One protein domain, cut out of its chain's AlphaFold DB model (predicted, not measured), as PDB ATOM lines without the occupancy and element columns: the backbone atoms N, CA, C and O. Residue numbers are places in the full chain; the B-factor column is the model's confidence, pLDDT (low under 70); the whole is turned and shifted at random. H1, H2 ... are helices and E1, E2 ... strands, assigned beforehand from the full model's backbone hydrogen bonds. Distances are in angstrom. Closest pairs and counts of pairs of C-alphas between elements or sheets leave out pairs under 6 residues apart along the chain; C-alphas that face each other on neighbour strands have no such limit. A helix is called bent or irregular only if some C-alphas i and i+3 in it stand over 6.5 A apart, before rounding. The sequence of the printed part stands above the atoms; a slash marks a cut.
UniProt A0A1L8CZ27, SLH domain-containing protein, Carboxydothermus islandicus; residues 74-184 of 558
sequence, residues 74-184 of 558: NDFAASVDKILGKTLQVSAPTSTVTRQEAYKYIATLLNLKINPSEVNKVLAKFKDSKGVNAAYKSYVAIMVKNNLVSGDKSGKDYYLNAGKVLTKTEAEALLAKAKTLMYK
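Overview. This is residues 74 to 184 of the 558 residues of the protein "SLH domain-containing protein" of Carboxydothermus islandicus (UniProt A0A1L8CZ27). Three helices that run broadly the same way, H1, H5 and H2, make a triangle at one end, H5 packing on both of the others and H1 and H2 only coming near each other. On the side of H2 away from H1, H4 crosses H2 near the middle of the domain and H3 in turn crosses H4, while a small two-strand hairpin, E1 and E2, lies at the far end from H1 with no named helix touching it. The printed part has 111 residues, with five named helices and two named strands in the order H1 H2 H3 H4 E1 E2 H5; the sheet's order is E1 - E2, antiparallel, and the class is mostly helix. The whole is compact, with a radius of gyration of the C-alphas of 13.4 A, and the C-alphas span 35 by 28 by 25 A.

Along the chain. Find C-alpha 74 at (33.779, 0.176, -17.870); from there H1, residues 74 to 84, runs 14.8 A to C-alpha 84. Pass residues 85 to 98 and you reach H2, residues 99 to 109, 15.3 A long. Next comes H3, residues 116 to 123, which is irregular, but only just: C-alphas 117 and 120 are 7.0 A apart. Look then for C-alpha 134 at (38.255, -18.077, -33.772), where H4, residues 134 to 145, begins; it is 17.4 A long and irregular, with C-alphas 135 and 138 being 7.6 A apart. The strands are short: E1 is residues 152 to 154 and E2 is residues 157 to 159. H5, residues 168 to 182, is the longest helix at 20.4 A and ends at C-alpha 182, (15.496, -6.226, -27.703).

Arrangement. Start at H1, which touches H5; their closest C-alphas, those of Leu 84 and Lys 179, are 5.8 A apart. The two run the same way at a shallow tilt of 34 degrees, only just short of steep. H1 and H2 are near each other, with 9 pairs of C-alphas within 10 A. H2 and H5 only just touch, with 3 pairs of C-alphas within 8 A, the closest being those of Ile 106 and Ala 178 at 7.4 A; they run the same way at a shallow tilt of 29 degrees. Look next at H2 and H4, which touch, with their closest C-alphas, those of Lys 104 and Tyr 139, 5.2 A apart; the two are about perpendicular, only just, at 71 degrees. H3 touches H4, closest at the C-alphas of Val 119 and Ala 141, 5.5 A, about perpendicular at 75 degrees. Helix packing is part aligned, part crossed. Among the pairs that stay apart are H4 and H5, and H1 and H3. E1 and E2 form a hairpin, antiparallel at 143 degrees; N 152 and O 159 are 2.8 A apart and N 154 and O 157 are 2.9 A apart, both within hydrogen-bond range. In H1, H2 and H5 every O i to N i+4 pair is within hydrogen-bond range; in H3 it is 2 of 4 and in H4 6 of 8.

Size, cuts and confidence. The two C-alphas farthest apart, those of Thr 87 and Lys 156, are 38.5 A apart, and the outline is rounded. The printed part has no cut. The link from H1 to H2 is long, with 14 residues whose C-alphas lie 9 to 19 A from the mean of the C-alphas; the link from E1 to E2 is tight, and the other links are short. The mean pLDDT of the printed part is 93.7, and no printed residue is under 70.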
ATOM      1  N   ASN A  74      34.654  -0.562 -18.779       90.94
ATOM      2  CA  ASN A  74      33.779   0.176 -17.870       90.94
ATOM      3  C   ASN A  74      32.864   1.158 -18.602       90.94
ATOM      4  O   ASN A  74      31.670   1.207 -18.299       90.94
ATOM      5  N   ASP A  75      33.390   1.918 -19.565       92.31
ATOM      6  CA  ASP A  75      32.571   2.845 -20.355       92.31
ATOM      7  C   ASP A  75      31.506   2.089 -21.151       92.31
ATOM      8  O   ASP A  75      30.346   2.503 -21.210       92.31
ATOM      9  N   PHE A  76      31.875   0.937 -21.717       95.06
ATOM     10  CA  PHE A  76      30.940   0.076 -22.423       95.06
ATOM     11  C   PHE A  76      29.880  -0.511 -21.498       95.06
ATOM     12  O   PHE A  76      28.693  -0.451 -21.822       95.06
ATOM     13  N   ALA A  77      30.265  -1.018 -20.326       96.19
ATOM     14  CA  ALA A  77      29.325  -1.498 -19.322       96.19
ATOM     15  C   ALA A  77      28.367  -0.385 -18.869       96.19
ATOM     16  O   ALA A  77      27.164  -0.626 -18.764       96.19
ATOM     17  N   ALA A  78      28.862   0.842 -18.681       95.31
ATOM     18  CA  ALA A  78      28.044   2.005 -18.351       95.31
ATOM     19  C   ALA A  78      27.064   2.367 -19.482       95.31
ATOM     20  O   ALA A  78      25.889   2.630 -19.219       95.31
ATOM     21  N   SER A  79      27.492   2.329 -20.747       96.62
ATOM     22  CA  SER A  79      26.592   2.543 -21.888       96.62
ATOM     23  C   SER A  79      25.572   1.415 -22.046       96.62
ATOM     24  O   SER A  79      24.411   1.696 -22.333       96.62
ATOM     25  N   VAL A  80      25.951   0.152 -21.823       97.94
ATOM     26  CA  VAL A  80      25.017  -0.986 -21.791       97.94
ATOM     27  C   VAL A  80      23.965  -0.771 -20.702       97.94
ATOM     28  O   VAL A  80      22.768  -0.907 -20.961       97.94
ATOM     29  N   ASP A  81      24.393  -0.373 -19.508       96.81
ATOM     30  CA  ASP A  81      23.513  -0.098 -18.377       96.81
ATOM     31  C   ASP A  81      22.526   1.035 -18.675       96.81
ATOM     32  O   ASP A  81      21.324   0.902 -18.431       96.81
ATOM     33  N   LYS A  82      23.028   2.118 -19.275       96.62
ATOM     34  CA  LYS A  82      22.255   3.306 -19.647       96.62
ATOM     35  C   LYS A  82      21.285   3.053 -20.802       96.62
ATOM     36  O   LYS A  82      20.155   3.527 -20.757       96.62
ATOM     37  N   ILE A  83      21.720   2.358 -21.853       97.75
ATOM     38  CA  ILE A  83      20.966   2.229 -23.113       97.75
ATOM     39  C   ILE A  83      20.052   1.003 -23.087       97.75
ATOM     40  O   ILE A  83      18.893   1.092 -23.500       97.75
ATOM     41  N   LEU A  84      20.563  -0.134 -22.605       97.81
ATOM     42  CA  LEU A  84      19.839  -1.407 -22.577       97.81
ATOM     43  C   LEU A  84      19.209  -1.710 -21.218       97.81
ATOM     44  O   LEU A  84      18.420  -2.647 -21.130       97.81
ATOM     45  N   GLY A  85      19.562  -0.982 -20.155       96.88
ATOM     46  CA  GLY A  85      19.045  -1.277 -18.818       96.88
ATOM     47  C   GLY A  85      19.531  -2.608 -18.255       96.88
ATOM     48  O   GLY A  85      18.863  -3.189 -17.400       96.88
ATOM     49  N   LYS A  86      20.660  -3.123 -18.747       96.00
ATOM     50  CA  LYS A  86      21.231  -4.407 -18.332       96.00
ATOM     51  C   LYS A  86      22.569  -4.189 -17.655       96.00
ATOM     52  O   LYS A  86      23.336  -3.329 -18.057       96.00
ATOM     53  N   THR A  87      22.864  -5.004 -16.654       93.56
ATOM     54  CA  THR A  87      24.172  -4.973 -16.003       93.56
ATOM     55  C   THR A  87      25.126  -5.898 -16.743       93.56
ATOM     56  O   THR A  87      24.865  -7.096 -16.857       93.56
ATOM     57  N   LEU A  88      26.231  -5.337 -17.230       94.50
ATOM     58  CA  LEU A  88      27.348  -6.091 -17.781       94.50
ATOM     59  C   LEU A  88      28.444  -6.198 -16.719       94.50
ATOM     60  O   LEU A  88      28.906  -5.183 -16.207       94.50
ATOM     61  N   GLN A  89      28.840  -7.425 -16.387       89.88
ATOM     62  CA  GLN A  89      30.021  -7.673 -15.563       89.88
ATOM     63  C   GLN A  89      31.253  -7.682 -16.465       89.88
ATOM     64  O   GLN A  89      31.270  -8.386 -17.477       89.88
ATOM     65  N   VAL A  90      32.257  -6.897 -16.093       86.50
ATOM     66  CA  VAL A  90      33.513  -6.736 -16.829       86.50
ATOM     67  C   VAL A  90      34.673  -7.196 -15.960       86.50
ATOM     68  O   VAL A  90      34.660  -7.001 -14.746       86.50
ATOM     69  N   SER A  91      35.654  -7.854 -16.574       80.38
ATOM     70  CA  SER A  91      36.797  -8.445 -15.866       80.38
ATOM     71  C   SER A  91      38.051  -7.585 -15.958       80.38
ATOM     72  O   SER A  91      38.931  -7.721 -15.111       80.38
ATOM     73  N   ALA A  92      38.137  -6.691 -16.948       81.62
ATOM     74  CA  ALA A  92      39.250  -5.762 -17.088       81.62
ATOM     75  C   ALA A  92      38.735  -4.324 -17.298       81.62
ATOM     76  O   ALA A  92      38.825  -3.786 -18.398       81.62
ATOM     77  N   PRO A  93      38.227  -3.672 -16.231       77.31
ATOM     78  CA  PRO A  93      37.559  -2.364 -16.263       77.31
ATOM     79  C   PRO A  93      38.223  -1.271 -17.110       77.31
ATOM     80  O   PRO A  93      37.536  -0.471 -17.739       77.31
ATOM     81  N   THR A  94      39.556  -1.225 -17.116       79.12
ATOM     82  CA  THR A  94      40.353  -0.186 -17.784       79.12
ATOM     83  C   THR A  94      40.824  -0.582 -19.184       79.12
ATOM     84  O   THR A  94      41.509   0.203 -19.834       79.12
ATOM     85  N   SER A  95      40.555  -1.810 -19.631       81.12
ATOM     86  CA  SER A  95      40.954  -2.286 -20.958       81.12
ATOM     87  C   SER A  95      40.054  -1.694 -22.035       81.12
ATOM     88  O   SER A  95      38.870  -1.459 -21.807       81.12
ATOM     89  N   THR A  96      40.613  -1.456 -23.220       87.12
ATOM     90  CA  THR A  96      39.845  -1.029 -24.395       87.12
ATOM     91  C   THR A  96      38.977  -2.165 -24.913       87.12
ATOM     92  O   THR A  96      39.418  -3.311 -24.912       87.12
ATOM     93  N   VAL A  97      37.795  -1.850 -25.439       89.62
ATOM     94  CA  VAL A  97      36.898  -2.856 -26.026       89.62
ATOM     95  C   VAL A  97      37.069  -2.898 -27.537       89.62
ATOM     96  O   VAL A  97      36.918  -1.881 -28.209       89.62
ATOM     97  N   THR A  98      37.329  -4.072 -28.106       92.25
ATOM     98  CA  THR A  98      37.284  -4.283 -29.562       92.25
ATOM     99  C   THR A  98      35.861  -4.568 -30.050       92.25
ATOM    100  O   THR A  98      34.984  -4.988 -29.289       92.25
ATOM    101  N   ARG A  99      35.611  -4.396 -31.354       93.69
ATOM    102  CA  ARG A  99      34.322  -4.750 -31.982       93.69
ATOM    103  C   ARG A  99      33.888  -6.182 -31.647       93.69
ATOM    104  O   ARG A  99      32.756  -6.390 -31.221       93.69
ATOM    105  N   GLN A 100      34.773  -7.166 -31.791       94.06
ATOM    106  CA  GLN A 100      34.444  -8.573 -31.538       94.06
ATOM    107  C   GLN A 100      34.107  -8.869 -30.066       94.06
ATOM    108  O   GLN A 100      33.218  -9.682 -29.796       94.06
ATOM    109  N   GLU A 101      34.740  -8.181 -29.114       94.00
ATOM    110  CA  GLU A 101      34.403  -8.287 -27.689       94.00
ATOM    111  C   GLU A 101      33.038  -7.674 -27.390       94.00
ATOM    112  O   GLU A 101      32.191  -8.336 -26.786       94.00
ATOM    113  N   ALA A 102      32.762  -6.471 -27.903       95.31
ATOM    114  CA  ALA A 102      31.443  -5.852 -27.795       95.31
ATOM    115  C   ALA A 102      30.337  -6.739 -28.389       95.31
ATOM    116  O   ALA A 102      29.259  -6.876 -27.807       95.31
ATOM    117  N   TYR A 103      30.608  -7.397 -29.518       96.94
ATOM    118  CA  TYR A 103      29.674  -8.330 -30.152       96.94
ATOM    119  C   TYR A 103      29.396  -9.542 -29.265       96.94
ATOM    120  O   TYR A 103      28.236  -9.917 -29.092       96.94
ATOM    121  N   LYS A 104      30.433 -10.120 -28.645       96.00
ATOM    122  CA  LYS A 104      30.283 -11.196 -27.655       96.00
ATOM    123  C   LYS A 104      29.439 -10.750 -26.465       96.00
ATOM    124  O   LYS A 104      28.540 -11.494 -26.062       96.00
ATOM    125  N   TYR A 105      29.688  -9.559 -25.921       96.25
ATOM    126  CA  TYR A 105      28.913  -9.030 -24.800       96.25
ATOM    127  C   TYR A 105      27.437  -8.855 -25.168       96.25
ATOM    128  O   TYR A 105      26.575  -9.383 -24.468       96.25
ATOM    129  N   ILE A 106      27.128  -8.190 -26.285       97.06
ATOM    130  CA  ILE A 106      25.738  -7.935 -26.698       97.06
ATOM    131  C   ILE A 106      25.010  -9.236 -27.037       97.06
ATOM    132  O   ILE A 106      23.895  -9.452 -26.560       97.06
ATOM    133  N   ALA A 107      25.632 -10.127 -27.813       97.25
ATOM    134  CA  ALA A 107      25.029 -11.409 -28.169       97.25
ATOM    135  C   ALA A 107      24.723 -12.260 -26.926       97.25
ATOM    136  O   ALA A 107      23.650 -12.857 -26.844       97.25
ATOM    137  N   THR A 108      25.627 -12.269 -25.941       95.69
ATOM    138  CA  THR A 108      25.417 -12.957 -24.659       95.69
ATOM    139  C   THR A 108      24.290 -12.309 -23.850       95.69
ATOM    140  O   THR A 108      23.375 -13.006 -23.418       95.69
ATOM    141  N   LEU A 109      24.307 -10.981 -23.692       95.19
ATOM    142  CA  LEU A 109      23.305 -10.227 -22.922       95.19
ATOM    143  C   LEU A 109      21.884 -10.359 -23.480       95.19
ATOM    144  O   LEU A 109      20.916 -10.376 -22.718       95.19
ATOM    145  N   LEU A 110      21.760 -10.434 -24.805       94.69
ATOM    146  CA  LEU A 110      20.489 -10.612 -25.505       94.69
ATOM    147  C   LEU A 110      20.157 -12.090 -25.772       94.69
ATOM    148  O   LEU A 110      19.135 -12.384 -26.384       94.69
ATOM    149  N   ASN A 111      21.000 -13.022 -25.306       94.75
ATOM    150  CA  ASN A 111      20.876 -14.465 -25.516       94.75
ATOM    151  C   ASN A 111      20.623 -14.852 -26.991       94.75
ATOM    152  O   ASN A 111      19.857 -15.769 -27.291       94.75
ATOM    153  N   LEU A 112      21.270 -14.148 -27.920       95.62
ATOM    154  CA  LEU A 112      21.136 -14.395 -29.352       95.62
ATOM    155  C   LEU A 112      21.870 -15.683 -29.741       95.62
ATOM    156  O   LEU A 112      22.932 -15.999 -29.201       95.62
ATOM    157  N   LYS A 113      21.309 -16.427 -30.697       95.19
ATOM    158  CA  LYS A 113      21.844 -17.714 -31.162       95.19
ATOM    159  C   LYS A 113      21.989 -17.732 -32.681       95.19
ATOM    160  O   LYS A 113      21.264 -17.049 -33.401       95.19
ATOM    161  N   ILE A 114      22.921 -18.549 -33.156       96.06
ATOM    162  CA  ILE A 114      23.103 -18.880 -34.570       96.06
ATOM    163  C   ILE A 114      23.333 -20.386 -34.690       96.06
ATOM    164  O   ILE A 114      23.928 -20.987 -33.795       96.06
ATOM    165  N   ASN A 115      22.868 -20.996 -35.780       95.88
ATOM    166  CA  ASN A 115      23.210 -22.380 -36.068       95.88
ATOM    167  C   ASN A 115      24.708 -22.444 -36.441       95.88
ATOM    168  O   ASN A 115      25.134 -21.677 -37.309       95.88
ATOM    169  N   PRO A 116      25.514 -23.340 -35.838       94.44
ATOM    170  CA  PRO A 116      26.940 -23.454 -36.152       94.44
ATOM    171  C   PRO A 116      27.245 -23.588 -37.653       94.44
ATOM    172  O   PRO A 116      28.208 -23.000 -38.142       94.44
ATOM    173  N   SER A 117      26.386 -24.283 -38.407       94.94
ATOM    174  CA  SER A 117      26.542 -24.474 -39.859       94.94
ATOM    175  C   SER A 117      26.384 -23.187 -40.686       94.94
ATOM    176  O   SER A 117      26.829 -23.121 -41.833       94.94
ATOM    177  N   GLU A 118      25.772 -22.144 -40.120       95.75
ATOM    178  CA  GLU A 118      25.571 -20.857 -40.789       95.75
ATOM    179  C   GLU A 118      26.727 -19.882 -40.556       95.75
ATOM    180  O   GLU A 118      26.873 -18.941 -41.334       95.75
ATOM    181  N   VAL A 119      27.556 -20.088 -39.527       96.06
ATOM    182  CA  VAL A 119      28.600 -19.131 -39.117       96.06
ATOM    183  C   VAL A 119      29.509 -18.780 -40.292       96.06
ATOM    184  O   VAL A 119      29.634 -17.612 -40.658       96.06
ATOM    185  N   ASN A 120      30.076 -19.791 -40.951       94.56
ATOM    186  CA  ASN A 120      30.973 -19.567 -42.085       94.56
ATOM    187  C   ASN A 120      30.237 -18.975 -43.295       94.56
ATOM    188  O   ASN A 120      30.790 -18.116 -43.974       94.56
ATOM    189  N   LYS A 121      28.977 -19.368 -43.536       95.62
ATOM    190  CA  LYS A 121      28.161 -18.831 -44.639       95.62
ATOM    191  C   LYS A 121      27.877 -17.338 -44.460       95.62
ATOM    192  O   LYS A 121      27.925 -16.580 -45.424       95.62
ATOM    193  N   VAL A 122      27.590 -16.909 -43.232       96.31
ATOM    194  CA  VAL A 122      27.344 -15.498 -42.904       96.31
ATOM    195  C   VAL A 122      28.628 -14.682 -43.034       96.31
ATOM    196  O   VAL A 122      28.609 -13.616 -43.649       96.31
ATOM    197  N   LEU A 123      29.742 -15.186 -42.495       96.12
ATOM    198  CA  LEU A 123      31.017 -14.467 -42.497       96.12
ATOM    199  C   LEU A 123      31.682 -14.414 -43.879       96.12
ATOM    200  O   LEU A 123      32.371 -13.442 -44.166       96.12
ATOM    201  N   ALA A 124      31.437 -15.386 -44.764       94.94
ATOM    202  CA  ALA A 124      32.006 -15.415 -46.117       94.94
ATOM    203  C   ALA A 124      31.657 -14.183 -46.977       94.94
ATOM    204  O   ALA A 124      32.321 -13.924 -47.976       94.94
ATOM    205  N   LYS A 125      30.646 -13.399 -46.577       94.38
ATOM    206  CA  LYS A 125      30.268 -12.129 -47.218       94.38
ATOM    207  C   LYS A 125      31.297 -11.005 -47.015       94.38
ATOM    208  O   LYS A 125      31.210  -9.992 -47.699       94.38
ATOM    209  N   PHE A 126      32.241 -11.170 -46.087       96.94
ATOM    210  CA  PHE A 126      33.223 -10.152 -45.712       96.94
ATOM    211  C   PHE A 126      34.639 -10.581 -46.088       96.94
ATOM    212  O   PHE A 126      35.044 -11.725 -45.844       96.94
ATOM    213  N   LYS A 127      35.410  -9.649 -46.654       95.94
ATOM    214  CA  LYS A 127      36.755  -9.928 -47.184       95.94
ATOM    215  C   LYS A 127      37.768 -10.285 -46.100       95.94
ATOM    216  O   LYS A 127      38.635 -11.122 -46.325       95.94
ATOM    217  N   ASP A 128      37.626  -9.705 -44.916       94.00
ATOM    218  CA  ASP A 128      38.502  -9.898 -43.756       94.00
ATOM    219  C   ASP A 128      38.003 -10.976 -42.779       94.00
ATOM    220  O   ASP A 128      38.538 -11.124 -41.682       94.00
ATOM    221  N   SER A 129      37.007 -11.779 -43.166       90.75
ATOM    222  CA  SER A 129      36.405 -12.809 -42.305       90.75
ATOM    223  C   SER A 129      37.395 -13.842 -41.752       90.75
ATOM    224  O   SER A 129      37.182 -14.389 -40.667       90.75
ATOM    225  N   LYS A 130      38.507 -14.092 -42.456       87.44
ATOM    226  CA  LYS A 130      39.597 -14.961 -41.981       87.44
ATOM    227  C   LYS A 130      40.365 -14.368 -40.792       87.44
ATOM    228  O   LYS A 130      40.880 -15.141 -39.993       87.44
ATOM    229  N   GLY A 131      40.405 -13.039 -40.665       82.94
ATOM    230  CA  GLY A 131      41.073 -12.314 -39.578       82.94
ATOM    231  C   GLY A 131      40.253 -12.213 -38.290       82.94
ATOM    232  O   GLY A 131      40.750 -11.725 -37.279       82.94
ATOM    233  N   VAL A 132      39.003 -12.686 -38.294       89.81
ATOM    234  CA  VAL A 132      38.185 -12.769 -37.079       89.81
ATOM    235  C   VAL A 132      38.744 -13.857 -36.167       89.81
ATOM    236  O   VAL A 132      38.851 -15.020 -36.573       89.81
ATOM    237  N   ASN A 133      39.035 -13.500 -34.914       90.62
ATOM    238  CA  ASN A 133      39.522 -14.451 -33.921       90.62
ATOM    239  C   ASN A 133      38.530 -15.622 -33.771       90.62
ATOM    240  O   ASN A 133      37.318 -15.422 -33.646       90.62
ATOM    241  N   ALA A 134      39.051 -16.853 -33.792       90.94
ATOM    242  CA  ALA A 134      38.255 -18.077 -33.772       90.94
ATOM    243  C   ALA A 134      37.254 -18.126 -32.605       90.94
ATOM    244  O   ALA A 134      36.106 -18.518 -32.814       90.94
ATOM    245  N   ALA A 135      37.645 -17.643 -31.420       92.38
ATOM    246  CA  ALA A 135      36.790 -17.600 -30.235       92.38
ATOM    247  C   ALA A 135      35.583 -16.652 -30.384       92.38
ATOM    248  O   ALA A 135      34.594 -16.787 -29.663       92.38
ATOM    249  N   TYR A 136      35.638 -15.707 -31.329       95.50
ATOM    250  CA  TYR A 136      34.609 -14.686 -31.531       95.50
ATOM    251  C   TYR A 136      33.779 -14.878 -32.806       95.50
ATOM    252  O   TYR A 136      32.744 -14.225 -32.949       95.50
ATOM    253  N   LYS A 137      34.163 -15.792 -33.711       95.19
ATOM    254  CA  LYS A 137      33.490 -15.998 -35.011       95.19
ATOM    255  C   LYS A 137      31.976 -16.173 -34.889       95.19
ATOM    256  O   LYS A 137      31.228 -15.504 -35.599       95.19
ATOM    257  N   SER A 138      31.519 -17.013 -33.962       97.06
ATOM    258  CA  SER A 138      30.087 -17.245 -33.745       97.06
ATOM    259  C   SER A 138      29.358 -15.972 -33.312       97.06
ATOM    260  O   SER A 138      28.278 -15.688 -33.823       97.06
ATOM    261  N   TYR A 139      29.954 -15.165 -32.431       97.81
ATOM    262  CA  TYR A 139      29.361 -13.905 -31.973       97.81
ATOM    263  C   TYR A 139      29.310 -12.859 -33.082       97.81
ATOM    264  O   TYR A 139      28.270 -12.242 -33.288       97.81
ATOM    265  N   VAL A 140      30.386 -12.704 -33.856       97.06
ATOM    266  CA  VAL A 140      30.401 -11.791 -35.009       97.06
ATOM    267  C   VAL A 140      29.319 -12.193 -36.019       97.06
ATOM    268  O   VAL A 140      28.537 -11.350 -36.458       97.06
ATOM    269  N   ALA A 141      29.196 -13.490 -36.321       97.50
ATOM    270  CA  ALA A 141      28.163 -14.000 -37.218       97.50
ATOM    271  C   ALA A 141      26.739 -13.772 -36.676       97.50
ATOM    272  O   ALA A 141      25.853 -13.398 -37.444       97.50
ATOM    273  N   ILE A 142      26.516 -13.934 -35.363       97.88
ATOM    274  CA  ILE A 142      25.241 -13.607 -34.700       97.88
ATOM    275  C   ILE A 142      24.862 -12.144 -34.948       97.88
ATOM    276  O   ILE A 142      23.722 -11.865 -35.325       97.88
ATOM    277  N   MET A 143      25.801 -11.214 -34.753       97.62
ATOM    278  CA  MET A 143      25.530  -9.782 -34.905       97.62
ATOM    279  C   MET A 143      25.172  -9.417 -36.346       97.62
ATOM    280  O   MET A 143      24.230  -8.654 -36.568       97.62
ATOM    281  N   VAL A 144      25.873  -9.999 -37.324       96.81
ATOM    282  CA  VAL A 144      25.562  -9.812 -38.748       96.81
ATOM    283  C   VAL A 144      24.199 -10.407 -39.095       96.81
ATOM    284  O   VAL A 144      23.376  -9.729 -39.702       96.81
ATOM    285  N   LYS A 145      23.917 -11.651 -38.681       96.81
ATOM    286  CA  LYS A 145      22.644 -12.335 -38.976       96.81
ATOM    287  C   LYS A 145      21.432 -11.555 -38.457       96.81
ATOM    288  O   LYS A 145      20.385 -11.557 -39.094       96.81
ATOM    289  N   ASN A 146      21.580 -10.882 -37.317       95.62
ATOM    290  CA  ASN A 146      20.531 -10.064 -36.707       95.62
ATOM    291  C   ASN A 146      20.520  -8.603 -37.203       95.62
ATOM    292  O   ASN A 146      19.829  -7.773 -36.617       95.62
ATOM    293  N   ASN A 147      21.269  -8.274 -38.265       95.25
ATOM    294  CA  ASN A 147      21.380  -6.929 -38.843       95.25
ATOM    295  C   ASN A 147      21.855  -5.846 -37.854       95.25
ATOM    296  O   ASN A 147      21.599  -4.655 -38.043       95.25
ATOM    297  N   LEU A 148      22.573  -6.237 -36.798       96.25
ATOM    298  CA  LEU A 148      23.168  -5.287 -35.855       96.25
ATOM    299  C   LEU A 148      24.445  -4.667 -36.440       96.25
ATOM    300  O   LEU A 148      24.761  -3.509 -36.161       96.25
ATOM    301  N   VAL A 149      25.142  -5.414 -37.300       94.50
ATOM    302  CA  VAL A 149      26.403  -5.024 -37.944       94.50
ATOM    303  C   VAL A 149      26.353  -5.378 -39.429       94.50
ATOM    304  O   VAL A 149      25.997  -6.498 -39.785       94.50
ATOM    305  N   SER A 150      26.738  -4.436 -40.291       91.38
ATOM    306  CA  SER A 150      26.795  -4.608 -41.752       91.38
ATOM    307  C   SER A 150      28.217  -4.593 -42.322       91.38
ATOM    308  O   SER A 150      28.380  -4.734 -43.527       91.38
ATOM    309  N   GLY A 151      29.233  -4.408 -41.471       89.69
ATOM    310  CA  GLY A 151      30.608  -4.126 -41.883       89.69
ATOM    311  C   GLY A 151      30.789  -2.715 -42.448       89.69
ATOM    312  O   GLY A 151      29.824  -2.038 -42.809       89.69
ATOM    313  N   ASP A 152      32.042  -2.278 -42.505       92.44
ATOM    314  CA  ASP A 152      32.447  -1.029 -43.134       92.44
ATOM    315  C   ASP A 152      32.593  -1.270 -44.641       92.44
ATOM    316  O   ASP A 152      33.268  -2.210 -45.073       92.44
ATOM    317  N   LYS A 153      31.935  -0.437 -45.449       94.12
ATOM    318  CA  LYS A 153      31.996  -0.532 -46.908       94.12
ATOM    319  C   LYS A 153      33.266   0.149 -47.416       94.12
ATOM    320  O   LYS A 153      33.507   1.309 -47.095       94.12
ATOM    321  N   SER A 154      34.026  -0.543 -48.257       93.75
ATOM    322  CA  SER A 154      35.144   0.031 -49.008       93.75
ATOM    323  C   SER A 154      35.041  -0.417 -50.464       93.75
ATOM    324  O   SER A 154      35.144  -1.602 -50.783       93.75
ATOM    325  N   GLY A 155      34.732   0.526 -51.358       93.12
ATOM    326  CA  GLY A 155      34.385   0.217 -52.746       93.12
ATOM    327  C   GLY A 155      33.145  -0.682 -52.848       93.12
ATOM    328  O   GLY A 155      32.053  -0.306 -52.412       93.12
ATOM    329  N   LYS A 156      33.308  -1.867 -53.451       90.62
ATOM    330  CA  LYS A 156      32.246  -2.885 -53.600       90.62
ATOM    331  C   LYS A 156      32.225  -3.906 -52.456       90.62
ATOM    332  O   LYS A 156      31.280  -4.686 -52.367       90.62
ATOM    333  N   ASP A 157      33.240  -3.884 -51.598       95.44
ATOM    334  CA  ASP A 157      33.477  -4.895 -50.578       95.44
ATOM    335  C   ASP A 157      33.098  -4.400 -49.178       95.44
ATOM    336  O   ASP A 157      33.023  -3.198 -48.907       95.44
ATOM    337  N   TYR A 158      32.866  -5.354 -48.278       95.94
ATOM    338  CA  TYR A 158      32.547  -5.106 -46.875       95.94
ATOM    339  C   TYR A 158      33.576  -5.778 -45.966       95.94
ATOM    340  O   TYR A 158      33.983  -6.922 -46.199       95.94
ATOM    341  N   TYR A 159      33.949  -5.064 -44.905       96.25
ATOM    342  CA  TYR A 159      34.958  -5.471 -43.929       96.25
ATOM    343  C   TYR A 159      34.373  -5.422 -42.516       96.25
ATOM    344  O   TYR A 159      33.705  -4.461 -42.142       96.25
ATOM    345  N   LEU A 160      34.599  -6.454 -41.712       94.38
ATOM    346  CA  LEU A 160      34.124  -6.509 -40.328       94.38
ATOM    347  C   LEU A 160      34.970  -5.619 -39.412       94.38
ATOM    348  O   LEU A 160      34.442  -5.025 -38.465       94.38
ATOM    349  N   ASN A 161      36.274  -5.540 -39.682       93.75
ATOM    350  CA  ASN A 161      37.284  -4.908 -38.839       93.75
ATOM    351  C   ASN A 161      37.149  -5.366 -37.379       93.75
ATOM    352  O   ASN A 161      37.148  -4.565 -36.447       93.75
ATOM    353  N   ALA A 162      36.968  -6.674 -37.173       89.94
ATOM    354  CA  ALA A 162      36.509  -7.241 -35.904       89.94
ATOM    355  C   ALA A 162      37.462  -6.978 -34.719       89.94
ATOM    356  O   ALA A 162      37.003  -6.838 -33.588       89.94
ATOM    357  N   GLY A 163      38.770  -6.864 -34.975       89.31
ATOM    358  CA  GLY A 163      39.778  -6.523 -33.963       89.31
ATOM    359  C   GLY A 163      39.945  -5.021 -33.698       89.31
ATOM    360  O   GLY A 163      40.716  -4.651 -32.822       89.31
ATOM    361  N   LYS A 164      39.246  -4.144 -34.431       90.12
ATOM    362  CA  LYS A 164      39.337  -2.689 -34.243       90.12
ATOM    363  C   LYS A 164      38.824  -2.305 -32.853       90.12
ATOM    364  O   LYS A 164      37.743  -2.751 -32.455       90.12
ATOM    365  N   VAL A 165      39.568  -1.440 -32.159       89.88
ATOM    366  CA  VAL A 165      39.108  -0.789 -30.924       89.88
ATOM    367  C   VAL A 165      37.850   0.020 -31.227       89.88
ATOM    368  O   VAL A 165      37.807   0.816 -32.166       89.88
ATOM    369  N   LEU A 166      36.809  -0.228 -30.446       89.31
ATOM    370  CA  LEU A 166      35.506   0.383 -30.600       89.31
ATOM    371  C   LEU A 166      35.551   1.823 -30.089       89.31
ATOM    372  O   LEU A 166      35.986   2.086 -28.972       89.31
ATOM    373  N   THR A 167      35.073   2.767 -30.893       90.12
ATOM    374  CA  THR A 167      34.846   4.139 -30.421       90.12
ATOM    375  C   THR A 167      33.534   4.231 -29.640       90.12
ATOM    376  O   THR A 167      32.613   3.437 -29.850       90.12
ATOM    377  N   LYS A 168      33.393   5.251 -28.785       88.25
ATOM    378  CA  LYS A 168      32.137   5.511 -28.063       88.25
ATOM    379  C   LYS A 168      30.939   5.656 -29.009       88.25
ATOM    380  O   LYS A 168      29.898   5.052 -28.774       88.25
ATOM    381  N   THR A 169      31.096   6.400 -30.104       91.12
ATOM    382  CA  THR A 169      30.033   6.609 -31.101       91.12
ATOM    383  C   THR A 169      29.606   5.299 -31.761       91.12
ATOM    384  O   THR A 169      28.411   5.029 -31.886       91.12
ATOM    385  N   GLU A 170      30.564   4.447 -32.145       92.00
ATOM    386  CA  GLU A 170      30.257   3.123 -32.698       92.00
ATOM    387  C   GLU A 170      29.538   2.239 -31.671       92.00
ATOM    388  O   GLU A 170      28.577   1.550 -32.022       92.00
ATOM    389  N   ALA A 171      29.962   2.276 -30.404       93.38
ATOM    390  CA  ALA A 171      29.333   1.520 -29.328       93.38
ATOM    391  C   ALA A 171      27.885   1.956 -29.080       93.38
ATOM    392  O   ALA A 171      26.990   1.114 -29.029       93.38
ATOM    393  N   GLU A 172      27.628   3.259 -28.967       95.00
ATOM    394  CA  GLU A 172      26.284   3.787 -28.722       95.00
ATOM    395  C   GLU A 172      25.341   3.510 -29.903       95.00
ATOM    396  O   GLU A 172      24.204   3.088 -29.687       95.00
ATOM    397  N   ALA A 173      25.821   3.631 -31.147       95.44
ATOM    398  CA  ALA A 173      25.045   3.269 -32.335       95.44
ATOM    399  C   ALA A 173      24.709   1.767 -32.375       95.44
ATOM    400  O   ALA A 173      23.584   1.374 -32.704       95.44
ATOM    401  N   LEU A 174      25.667   0.912 -32.009       96.38
ATOM    402  CA  LEU A 174      25.457  -0.530 -31.913       96.38
ATOM    403  C   LEU A 174      24.447  -0.884 -30.811       96.38
ATOM    404  O   LEU A 174      23.542  -1.688 -31.040       96.38
ATOM    405  N   LEU A 175      24.567  -0.263 -29.636       98.06
ATOM    406  CA  LEU A 175      23.646  -0.461 -28.517       98.06
ATOM    407  C   LEU A 175      22.241   0.066 -28.831       98.06
ATOM    408  O   LEU A 175      21.264  -0.552 -28.420       98.06
ATOM    409  N   ALA A 176      22.106   1.141 -29.611       97.94
ATOM    410  CA  ALA A 176      20.808   1.621 -30.083       97.94
ATOM    411  C   ALA A 176      20.110   0.583 -30.981       97.94
ATOM    412  O   ALA A 176      18.940   0.267 -30.763       97.94
ATOM    413  N   LYS A 177      20.833  -0.032 -31.930       97.94
ATOM    414  CA  LYS A 177      20.294  -1.143 -32.739       97.94
ATOM    415  C   LYS A 177      19.940  -2.356 -31.879       97.94
ATOM    416  O   LYS A 177      18.881  -2.958 -32.062       97.94
ATOM    417  N   ALA A 178      20.804  -2.697 -30.925       98.00
ATOM    418  CA  ALA A 178      20.571  -3.784 -29.979       98.00
ATOM    419  C   ALA A 178      19.317  -3.531 -29.124       98.00
ATOM    420  O   ALA A 178      18.541  -4.457 -28.899       98.00
ATOM    421  N   LYS A 179      19.069  -2.279 -28.718       97.81
ATOM    422  CA  LYS A 179      17.835  -1.865 -28.045       97.81
ATOM    423  C   LYS A 179      16.628  -2.113 -28.943       97.81
ATOM    424  O   LYS A 179      15.712  -2.810 -28.529       97.81
ATOM    425  N   THR A 180      16.640  -1.628 -30.183       97.25
ATOM    426  CA  THR A 180      15.533  -1.859 -31.128       97.25
ATOM    427  C   THR A 180      15.228  -3.347 -31.302       97.25
ATOM    428  O   THR A 180      14.064  -3.740 -31.276       97.25
ATOM    429  N   LEU A 181      16.258  -4.193 -31.415       96.69
ATOM    430  CA  LEU A 181      16.082  -5.644 -31.478       96.69
ATOM    431  C   LEU A 181      15.492  -6.215 -30.180       96.69
ATOM    432  O   LEU A 181      14.587  -7.037 -30.243       96.69
ATOM    433  N   MET A 182      15.971  -5.771 -29.015       96.12
ATOM    434  CA  MET A 182      15.496  -6.226 -27.703       96.12
ATOM    435  C   MET A 182      14.008  -5.927 -27.470       96.12
ATOM    436  O   MET A 182      13.326  -6.722 -26.832       96.12
ATOM    437  N   TYR A 183      13.500  -4.806 -27.986       96.50
ATOM    438  CA  TYR A 183      12.078  -4.445 -27.895       96.50
ATOM    439  C   TYR A 183      11.237  -4.996 -29.057       96.50
ATOM    440  O   TYR A 183      10.017  -4.823 -29.070       96.50
ATOM    441  N   LYS A 184      11.846  -5.664 -30.044       95.31
ATOM    442  CA  LYS A 184      11.122  -6.204 -31.197       95.31
ATOM    443  C   LYS A 184      10.162  -7.305 -30.743       95.31
ATOM    444  O   LYS A 184      10.590  -8.410 -30.445       95.31
TER     445      LYS A 184